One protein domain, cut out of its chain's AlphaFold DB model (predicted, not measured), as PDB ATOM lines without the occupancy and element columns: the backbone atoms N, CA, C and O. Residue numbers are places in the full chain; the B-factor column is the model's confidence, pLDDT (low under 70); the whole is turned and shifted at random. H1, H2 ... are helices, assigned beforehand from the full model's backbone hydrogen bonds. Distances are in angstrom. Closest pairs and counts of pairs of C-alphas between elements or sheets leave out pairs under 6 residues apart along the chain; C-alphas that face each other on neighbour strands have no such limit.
ATOM      1  N   GLY A 209     -15.444 -39.598  -5.146       93.25
ATOM      2  CA  GLY A 209     -16.658 -39.454  -4.340       93.25
ATOM      3  C   GLY A 209     -16.468 -38.667  -3.036       93.25
ATOM      4  O   GLY A 209     -17.349 -37.899  -2.666       93.25
ATOM      5  N   GLY A 210     -15.320 -38.802  -2.361       92.12
ATOM      6  CA  GLY A 210     -15.019 -38.030  -1.147       92.12
ATOM      7  C   GLY A 210     -14.856 -36.525  -1.401       92.12
ATOM      8  O   GLY A 210     -15.398 -35.710  -0.654       92.12
ATOM      9  N   VAL A 211     -14.168 -36.152  -2.484       92.44
ATOM     10  CA  VAL A 211     -13.966 -34.748  -2.890       92.44
ATOM     11  C   VAL A 211     -15.269 -34.134  -3.412       92.44
ATOM     12  O   VAL A 211     -15.577 -32.973  -3.142       92.44
ATOM     13  N   THR A 212     -16.087 -34.921  -4.115       92.88
ATOM     14  CA  THR A 212     -17.427 -34.484  -4.523       92.88
ATOM     15  C   THR A 212     -18.291 -34.178  -3.304       92.88
ATOM     16  O   THR A 212     -18.895 -33.112  -3.251       92.88
ATOM     17  N   SER A 213     -18.303 -35.043  -2.284       94.38
ATOM     18  CA  SER A 213     -19.095 -34.779  -1.080       94.38
ATOM     19  C   SER A 213     -18.594 -33.586  -0.269       94.38
ATOM     20  O   SER A 213     -19.409 -32.793   0.190       94.38
ATOM     21  N   SER A 214     -17.275 -33.419  -0.123       93.56
ATOM     22  CA  SER A 214     -16.733 -32.304   0.657       93.56
ATOM     23  C   SER A 214     -16.956 -30.955  -0.025       93.56
ATOM     24  O   SER A 214     -17.238 -29.971   0.650       93.56
ATOM     25  N   SER A 215     -16.898 -30.893  -1.360       94.62
ATOM     26  CA  SER A 215     -17.197 -29.650  -2.088       94.62
ATOM     27  C   SER A 215     -18.666 -29.234  -1.953       94.62
ATOM     28  O   SER A 215     -18.948 -28.050  -1.770       94.62
ATOM     29  N   LEU A 216     -19.594 -30.196  -1.959       94.38
ATOM     30  CA  LEU A 216     -21.007 -29.935  -1.684       94.38
ATOM     31  C   LEU A 216     -21.236 -29.495  -0.230       94.38
ATOM     32  O   LEU A 216     -22.060 -28.616   0.016       94.38
ATOM     33  N   GLU A 217     -20.482 -30.044   0.727       93.94
ATOM     34  CA  GLU A 217     -20.619 -29.688   2.145       93.94
ATOM     35  C   GLU A 217     -20.133 -28.257   2.404       93.94
ATOM     36  O   GLU A 217     -20.809 -27.479   3.076       93.94
ATOM     37  N   VAL A 218     -19.026 -27.860   1.766       95.38
ATOM     38  CA  VAL A 218     -18.575 -26.460   1.743       95.38
ATOM     39  C   VAL A 218     -19.641 -25.557   1.120       95.38
ATOM     40  O   VAL A 218     -19.921 -24.488   1.656       95.38
ATOM     41  N   PHE A 219     -20.270 -25.975   0.018       94.88
ATOM     42  CA  PHE A 219     -21.331 -25.190  -0.614       94.88
ATOM     43  C   PHE A 219     -22.543 -25.005   0.309       94.88
ATOM     44  O   PHE A 219     -23.055 -23.892   0.415       94.88
ATOM     45  N   ALA A 220     -22.962 -26.049   1.030       95.00
ATOM     46  CA  ALA A 220     -24.024 -25.948   2.027       95.00
ATOM     47  C   ALA A 220     -23.664 -24.958   3.151       95.00
ATOM     48  O   ALA A 220     -24.500 -24.140   3.532       95.00
ATOM     49  N   GLY A 221     -22.414 -24.974   3.625       94.81
ATOM     50  CA  GLY A 221     -21.913 -24.017   4.618       94.81
ATOM     51  C   GLY A 221     -21.845 -22.567   4.121       94.81
ATOM     52  O   GLY A 221     -21.987 -21.648   4.917       94.81
ATOM     53  N   LEU A 222     -21.661 -22.347   2.815       96.31
ATOM     54  CA  LEU A 222     -21.685 -21.009   2.206       96.31
ATOM     55  C   LEU A 222     -23.104 -20.512   1.896       96.31
ATOM     56  O   LEU A 222     -23.327 -19.305   1.825       96.31
ATOM     57  N   ALA A 223     -24.043 -21.428   1.655       96.75
ATOM     58  CA  ALA A 223     -25.409 -21.105   1.248       96.75
ATOM     59  C   ALA A 223     -26.360 -20.850   2.430       96.75
ATOM     60  O   ALA A 223     -27.369 -20.169   2.252       96.75
ATOM     61  N   LEU A 224     -26.066 -21.407   3.606       97.25
ATOM     62  CA  LEU A 224     -26.901 -21.313   4.804       97.25
ATOM     63  C   LEU A 224     -26.315 -20.315   5.808       97.25
ATOM     64  O   LEU A 224     -25.100 -20.220   5.964       97.25
ATOM     65  N   SER A 225     -27.177 -19.610   6.543       98.06
ATOM     66  CA  SER A 225     -26.752 -18.908   7.761       98.06
ATOM     67  C   SER A 225     -26.352 -19.894   8.868       98.06
ATOM     68  O   SER A 225     -26.767 -21.055   8.853       98.06
ATOM     69  N   ASP A 226     -25.613 -19.433   9.881       97.00
ATOM     70  CA  ASP A 226     -25.197 -20.270  11.021       97.00
ATOM     71  C   ASP A 226     -26.381 -20.966  11.720       97.00
ATOM     72  O   ASP A 226     -26.288 -22.131  12.118       97.00
ATOM     73  N   ASP A 227     -27.511 -20.265  11.859       97.25
ATOM     74  CA  ASP A 227     -28.716 -20.804  12.494       97.25
ATOM     75  C   ASP A 227     -29.417 -21.847  11.614       97.25
ATOM     76  O   ASP A 227     -29.878 -22.875  12.117       97.25
ATOM     77  N   GLU A 228     -29.464 -21.626  10.297       97.31
ATOM     78  CA  GLU A 228     -29.999 -22.601   9.344       97.31
ATOM     79  C   GLU A 228     -29.115 -23.842   9.255       97.31
ATOM     80  O   GLU A 228     -29.631 -24.958   9.304       97.31
ATOM     81  N   HIS A 229     -27.794 -23.672   9.188       96.50
ATOM     82  CA  HIS A 229     -26.851 -24.784   9.164       96.50
ATOM     83  C   HIS A 229     -26.996 -25.644  10.424       96.50
ATOM     84  O   HIS A 229     -27.168 -26.861  10.334       96.50
ATOM     85  N   ARG A 230     -27.026 -25.018  11.610       94.69
ATOM     86  CA  ARG A 230     -27.238 -25.729  12.879       94.69
ATOM     87  C   ARG A 230     -28.559 -26.499  12.894       94.69
ATOM     88  O   ARG A 230     -28.615 -27.598  13.433       94.69
ATOM     89  N   ARG A 231     -29.622 -25.935  12.314       95.12
ATOM     90  CA  ARG A 231     -30.955 -26.550  12.288       95.12
ATOM     91  C   ARG A 231     -31.082 -27.691  11.277       95.12
ATOM     92  O   ARG A 231     -31.768 -28.671  11.560       95.12
ATOM     93  N   TYR A 232     -30.504 -27.540  10.089       96.00
ATOM     94  CA  TYR A 232     -30.777 -28.422   8.950       96.00
ATOM     95  C   TYR A 232     -29.647 -29.396   8.625       96.00
ATOM     96  O   TYR A 232     -29.924 -30.437   8.032       96.00
ATOM     97  N   MET A 233     -28.405 -29.087   9.006       95.25
ATOM     98  CA  MET A 233     -27.216 -29.871   8.646       95.25
ATOM     99  C   MET A 233     -26.539 -30.551   9.838       95.25
ATOM    100  O   MET A 233     -25.752 -31.470   9.642       95.25
ATOM    101  N   SER A 234     -26.818 -30.129  11.074       93.44
ATOM    102  CA  SER A 234     -26.170 -30.679  12.271       93.44
ATOM    103  C   SER A 234     -27.086 -31.643  13.022       93.44
ATOM    104  O   SER A 234     -28.200 -31.290  13.400       93.44
ATOM    105  N   ALA A 235     -26.601 -32.859  13.271       91.06
ATOM    106  CA  ALA A 235     -27.257 -33.809  14.163       91.06
ATOM    107  C   ALA A 235     -26.942 -33.477  15.631       91.06
ATOM    108  O   ALA A 235     -25.828 -33.063  15.953       91.06
ATOM    109  N   THR A 236     -27.906 -33.683  16.531       86.00
ATOM    110  CA  THR A 236     -27.685 -33.507  17.982       86.00
ATOM    111  C   THR A 236     -27.088 -34.756  18.632       86.00
ATOM    112  O   THR A 236     -26.439 -34.676  19.673       86.00
ATOM    113  N   ASN A 237     -27.309 -35.916  18.011       88.00
ATOM    114  CA  ASN A 237     -26.763 -37.217  18.370       88.00
ATOM    115  C   ASN A 237     -26.781 -38.141  17.135       88.00
ATOM    116  O   ASN A 237     -27.354 -37.797  16.102       88.00
ATOM    117  N   GLU A 238     -26.188 -39.328  17.251       79.62
ATOM    118  CA  GLU A 238     -26.016 -40.289  16.148       79.62
ATOM    119  C   GLU A 238     -27.330 -40.801  15.524       79.62
ATOM    120  O   GLU A 238     -27.318 -41.345  14.420       79.62
ATOM    121  N   HIS A 239     -28.470 -40.631  16.198       83.56
ATOM    122  CA  HIS A 239     -29.775 -41.127  15.751       83.56
ATOM    123  C   HIS A 239     -30.739 -40.017  15.315       83.56
ATOM    124  O   HIS A 239     -31.836 -40.311  14.838       83.56
ATOM    125  N   ASP A 240     -30.333 -38.754  15.432       87.69
ATOM    126  CA  ASP A 240     -31.195 -37.584  15.240       87.69
ATOM    127  C   ASP A 240     -30.627 -36.634  14.179       87.69
ATOM    128  O   ASP A 240     -30.431 -35.437  14.391       87.69
ATOM    129  N   ALA A 241     -30.294 -37.194  13.015       92.69
ATOM    130  CA  ALA A 241     -29.931 -36.392  11.856       92.69
ATOM    131  C   ALA A 241     -31.184 -35.699  11.272       92.69
ATOM    132  O   ALA A 241     -32.183 -36.393  11.023       92.69
ATOM    133  N   PRO A 242     -31.147 -34.377  10.998       95.62
ATOM    134  CA  PRO A 242     -32.273 -33.663  10.403       95.62
ATOM    135  C   PRO A 242     -32.702 -34.260   9.060       95.62
ATOM    136  O   PRO A 242     -31.879 -34.753   8.286       95.62
ATOM    137  N   GLU A 243     -33.990 -34.159   8.737       95.50
ATOM    138  CA  GLU A 243     -34.523 -34.698   7.477       95.50
ATOM    139  C   GLU A 243     -33.889 -34.040   6.242       95.50
ATOM    140  O   GLU A 243     -33.619 -34.701   5.241       95.50
ATOM    141  N   PHE A 244     -33.577 -32.744   6.336       95.50
ATOM    142  CA  PHE A 244     -32.839 -32.039   5.292       95.50
ATOM    143  C   PHE A 244     -31.461 -32.669   5.054       95.50
ATOM    144  O   PHE A 244     -31.132 -32.986   3.915       95.50
ATOM    145  N   TYR A 245     -30.691 -32.921   6.118       95.62
ATOM    146  CA  TYR A 245     -29.383 -33.568   6.026       95.62
ATOM    147  C   TYR A 245     -29.469 -34.970   5.410       95.62
ATOM    148  O   TYR A 245     -28.681 -35.304   4.530       95.62
ATOM    149  N   LYS A 246     -30.450 -35.788   5.817       95.06
ATOM    150  CA  LYS A 246     -30.650 -37.135   5.247       95.06
ATOM    151  C   LYS A 246     -30.884 -37.080   3.739       95.06
ATOM    152  O   LYS A 246     -30.238 -37.813   2.991       95.06
ATOM    153  N   ARG A 247     -31.761 -36.177   3.289       96.69
ATOM    154  CA  ARG A 247     -32.001 -35.937   1.861       96.69
ATOM    155  C   ARG A 247     -30.754 -35.435   1.143       96.69
ATOM    156  O   ARG A 247     -30.413 -35.970   0.098       96.69
ATOM    157  N   TYR A 248     -30.052 -34.469   1.727       96.12
ATOM    158  CA  TYR A 248     -28.798 -33.942   1.194       96.12
ATOM    159  C   TYR A 248     -27.746 -35.050   0.996       96.12
ATOM    160  O   TYR A 248     -27.099 -35.119  -0.051       96.12
ATOM    161  N   VAL A 249     -27.600 -35.958   1.967       95.31
ATOM    162  CA  VAL A 249     -26.689 -37.110   1.871       95.31
ATOM    163  C   VAL A 249     -27.105 -38.046   0.739       95.31
ATOM    164  O   VAL A 249     -26.239 -38.477  -0.023       95.31
ATOM    165  N   GLN A 250     -28.400 -38.339   0.595       96.19
ATOM    166  CA  GLN A 250     -28.893 -39.185  -0.493       96.19
ATOM    167  C   GLN A 250     -28.662 -38.539  -1.865       96.19
ATOM    168  O   GLN A 250     -28.074 -39.170  -2.736       96.19
ATOM    169  N   GLU A 251     -29.015 -37.262  -2.033       96.31
ATOM    170  CA  GLU A 251     -28.781 -36.510  -3.274       96.31
ATOM    171  C   GLU A 251     -27.277 -36.441  -3.615       96.31
ATOM    172  O   GLU A 251     -26.881 -36.531  -4.779       96.31
ATOM    173  N   THR A 252     -26.410 -36.353  -2.600       96.62
ATOM    174  CA  THR A 252     -24.953 -36.410  -2.778       96.62
ATOM    175  C   THR A 252     -24.485 -37.791  -3.236       96.62
ATOM    176  O   THR A 252     -23.639 -37.879  -4.126       96.62
ATOM    177  N   LEU A 253     -25.010 -38.873  -2.651       96.06
ATOM    178  CA  LEU A 253     -24.699 -40.241  -3.079       96.06
ATOM    179  C   LEU A 253     -25.107 -40.467  -4.536       96.06
ATOM    180  O   LEU A 253     -24.293 -40.964  -5.315       96.06
ATOM    181  N   ASP A 254     -26.314 -40.037  -4.903       96.44
ATOM    182  CA  ASP A 254     -26.842 -40.161  -6.260       96.44
ATOM    183  C   ASP A 254     -25.972 -39.382  -7.253       96.44
ATOM    184  O   ASP A 254     -25.569 -39.926  -8.279       96.44
ATOM    185  N   ARG A 255     -25.573 -38.148  -6.911       96.31
ATOM    186  CA  ARG A 255     -24.652 -37.354  -7.738       96.31
ATOM    187  C   ARG A 255     -23.285 -38.018  -7.891       96.31
ATOM    188  O   ARG A 255     -22.696 -37.966  -8.969       96.31
ATOM    189  N   VAL A 256     -22.748 -38.608  -6.824       96.75
ATOM    190  CA  VAL A 256     -21.472 -39.335  -6.878       96.75
ATOM    191  C   VAL A 256     -21.577 -40.532  -7.823       96.75
ATOM    192  O   VAL A 256     -20.680 -40.723  -8.641       96.75
ATOM    193  N   ALA A 257     -22.659 -41.309  -7.737       95.81
ATOM    194  CA  ALA A 257     -22.903 -42.439  -8.631       95.81
ATOM    195  C   ALA A 257     -23.071 -41.988 -10.085       95.81
ATOM    196  O   ALA A 257     -22.429 -42.530 -10.979       95.81
ATOM    197  N   GLU A 258     -23.899 -40.972 -10.322       96.50
ATOM    198  CA  GLU A 258     -24.160 -40.415 -11.648       96.50
ATOM    199  C   GLU A 258     -22.864 -39.928 -12.306       96.50
ATOM    200  O   GLU A 258     -22.556 -40.309 -13.432       96.50
ATOM    201  N   ASN A 259     -22.056 -39.147 -11.583       95.81
ATOM    202  CA  ASN A 259     -20.780 -38.652 -12.091       95.81
ATOM    203  C   ASN A 259     -19.802 -39.793 -12.397       95.81
ATOM    204  O   ASN A 259     -19.180 -39.786 -13.455       95.81
ATOM    205  N   ALA A 260     -19.675 -40.773 -11.493       96.94
ATOM    206  CA  ALA A 260     -18.808 -41.930 -11.707       96.94
ATOM    207  C   ALA A 260     -19.265 -42.764 -12.913       96.94
ATOM    208  O   ALA A 260     -18.436 -43.215 -13.696       96.94
ATOM    209  N   ARG A 261     -20.581 -42.926 -13.101       96.50
ATOM    210  CA  ARG A 261     -21.153 -43.631 -14.249       96.50
ATOM    211  C   ARG A 261     -20.904 -42.882 -15.556       96.50
ATOM    212  O   ARG A 261     -20.483 -43.498 -16.526       96.50
ATOM    213  N   ASN A 262     -21.125 -41.570 -15.573       96.44
ATOM    214  CA  ASN A 262     -20.871 -40.735 -16.746       96.44
ATOM    215  C   ASN A 262     -19.386 -40.726 -17.131       96.44
ATOM    216  O   ASN A 262     -19.067 -40.779 -18.314       96.44
ATOM    217  N   GLU A 263     -18.481 -40.675 -16.149       95.88
ATOM    218  CA  GLU A 263     -17.040 -40.772 -16.400       95.88
ATOM    219  C   GLU A 263     -16.659 -42.165 -16.915       95.88
ATOM    220  O   GLU A 263     -15.908 -42.257 -17.879       95.88
ATOM    221  N   PHE A 264     -17.220 -43.236 -16.347       95.81
ATOM    222  CA  PHE A 264     -17.001 -44.601 -16.832       95.81
ATOM    223  C   PHE A 264     -17.440 -44.798 -18.290       95.81
ATOM    224  O   PHE A 264     -16.700 -45.388 -19.064       95.81
ATOM    225  N   GLU A 265     -18.607 -44.286 -18.687       94.81
ATOM    226  CA  GLU A 265     -19.104 -44.408 -20.069       94.81
ATOM    227  C   GLU A 265     -18.338 -43.539 -21.082       94.81
ATOM    228  O   GLU A 265     -18.526 -43.689 -22.289       94.81
ATOM    229  N   ALA A 266     -17.494 -42.616 -20.611       92.31
ATOM    230  CA  ALA A 266     -16.667 -41.761 -21.457       92.31
ATOM    231  C   ALA A 266     -15.260 -42.333 -21.730       92.31
ATOM    232  O   ALA A 266     -14.531 -41.742 -22.533       92.31
ATOM    233  N   ILE A 267     -14.881 -43.427 -21.056       79.62
ATOM    234  CA  ILE A 267     -13.584 -44.122 -21.175       79.62
ATOM    235  C   ILE A 267     -13.742 -45.333 -22.096       79.62
ATOM    236  O   ILE A 267     -12.886 -45.484 -22.995       79.62
TER     237      ILE A 267
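Overview. This is residues 209 to 267 of the 267 residues of the protein "Glutamate dehydrogenase 2" of Lygus hesperus (UniProt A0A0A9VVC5). One long helix, H3, makes the longest side of a loose triangle of three helices; H1 slants away from the stretch of H3 around residues 252 to 256, and the short H2 crosses from the last turns of H1 back to the first residues of H3. The last residues, 261 to 267, stick out past this triangle and lengthen it at one end. The printed part has 59 residues with three named helices, in the order H1, H2, H3, and no named strand; the class is all helix, with 44 residues in the helices. The whole is loose, with a radius of gyration of the C-alphas of 13.5 A, and elongated, spanning 43 by 25 by 14 A along its three main axes.

Arrangement. The longest helix is H3, residues 243 to 264, and it touches both of the others. H1, residues 209 to 223, touches H3, which meets it with residues 252 to 256 alone; the closest C-alphas are those of Gly 209 and Val 256, 5.4 A apart. The two run opposite ways at a steep tilt of 44 degrees. H2, residues 226 to 232, only just touches H3, with 3 pairs of C-alphas within 8 A, and H3 takes part with residues 243 to 245 alone. The closest C-alphas of these two are those of Tyr 232 and Phe 244, 5.5 A apart, and their lines are about perpendicular, at 83 degrees. H1 and H2 are close but not clearly touching: their closest C-alphas, those of Gly 221 and His 229, are 6.8 A apart. They run opposite ways at a steep tilt of 55 degrees. In H1, H2 and H3 every pair of O i and N i+4 is within hydrogen-bond range.

Along the chain. H3 runs from C-alpha 243 at (-34.523, -34.698, 7.477) to C-alpha 264 at (-17.001, -44.601, -16.832), 31.6 A from first to last C-alpha. H1 begins at C-alpha 209 at (-16.658, -39.454, -4.340) and is 21.1 A long from first to last C-alpha. H2 measures 10.1 A from C-alpha 226 to C-alpha 232.

Size, cuts and confidence. The two C-alphas farthest apart are those of Asp 227 and Ile 267, 43.7 A. Residues 261 to 267, of which 261 to 264 belong to H3, stand free, and Ile 267 is the chain's last residue. The link from H1 to H2 is tight, with 2 residues between them; that from H2 to H3 is short, with 10. The printed part has no cut. The mean pLDDT of the printed part is 94.2, and no printed residue is under 70.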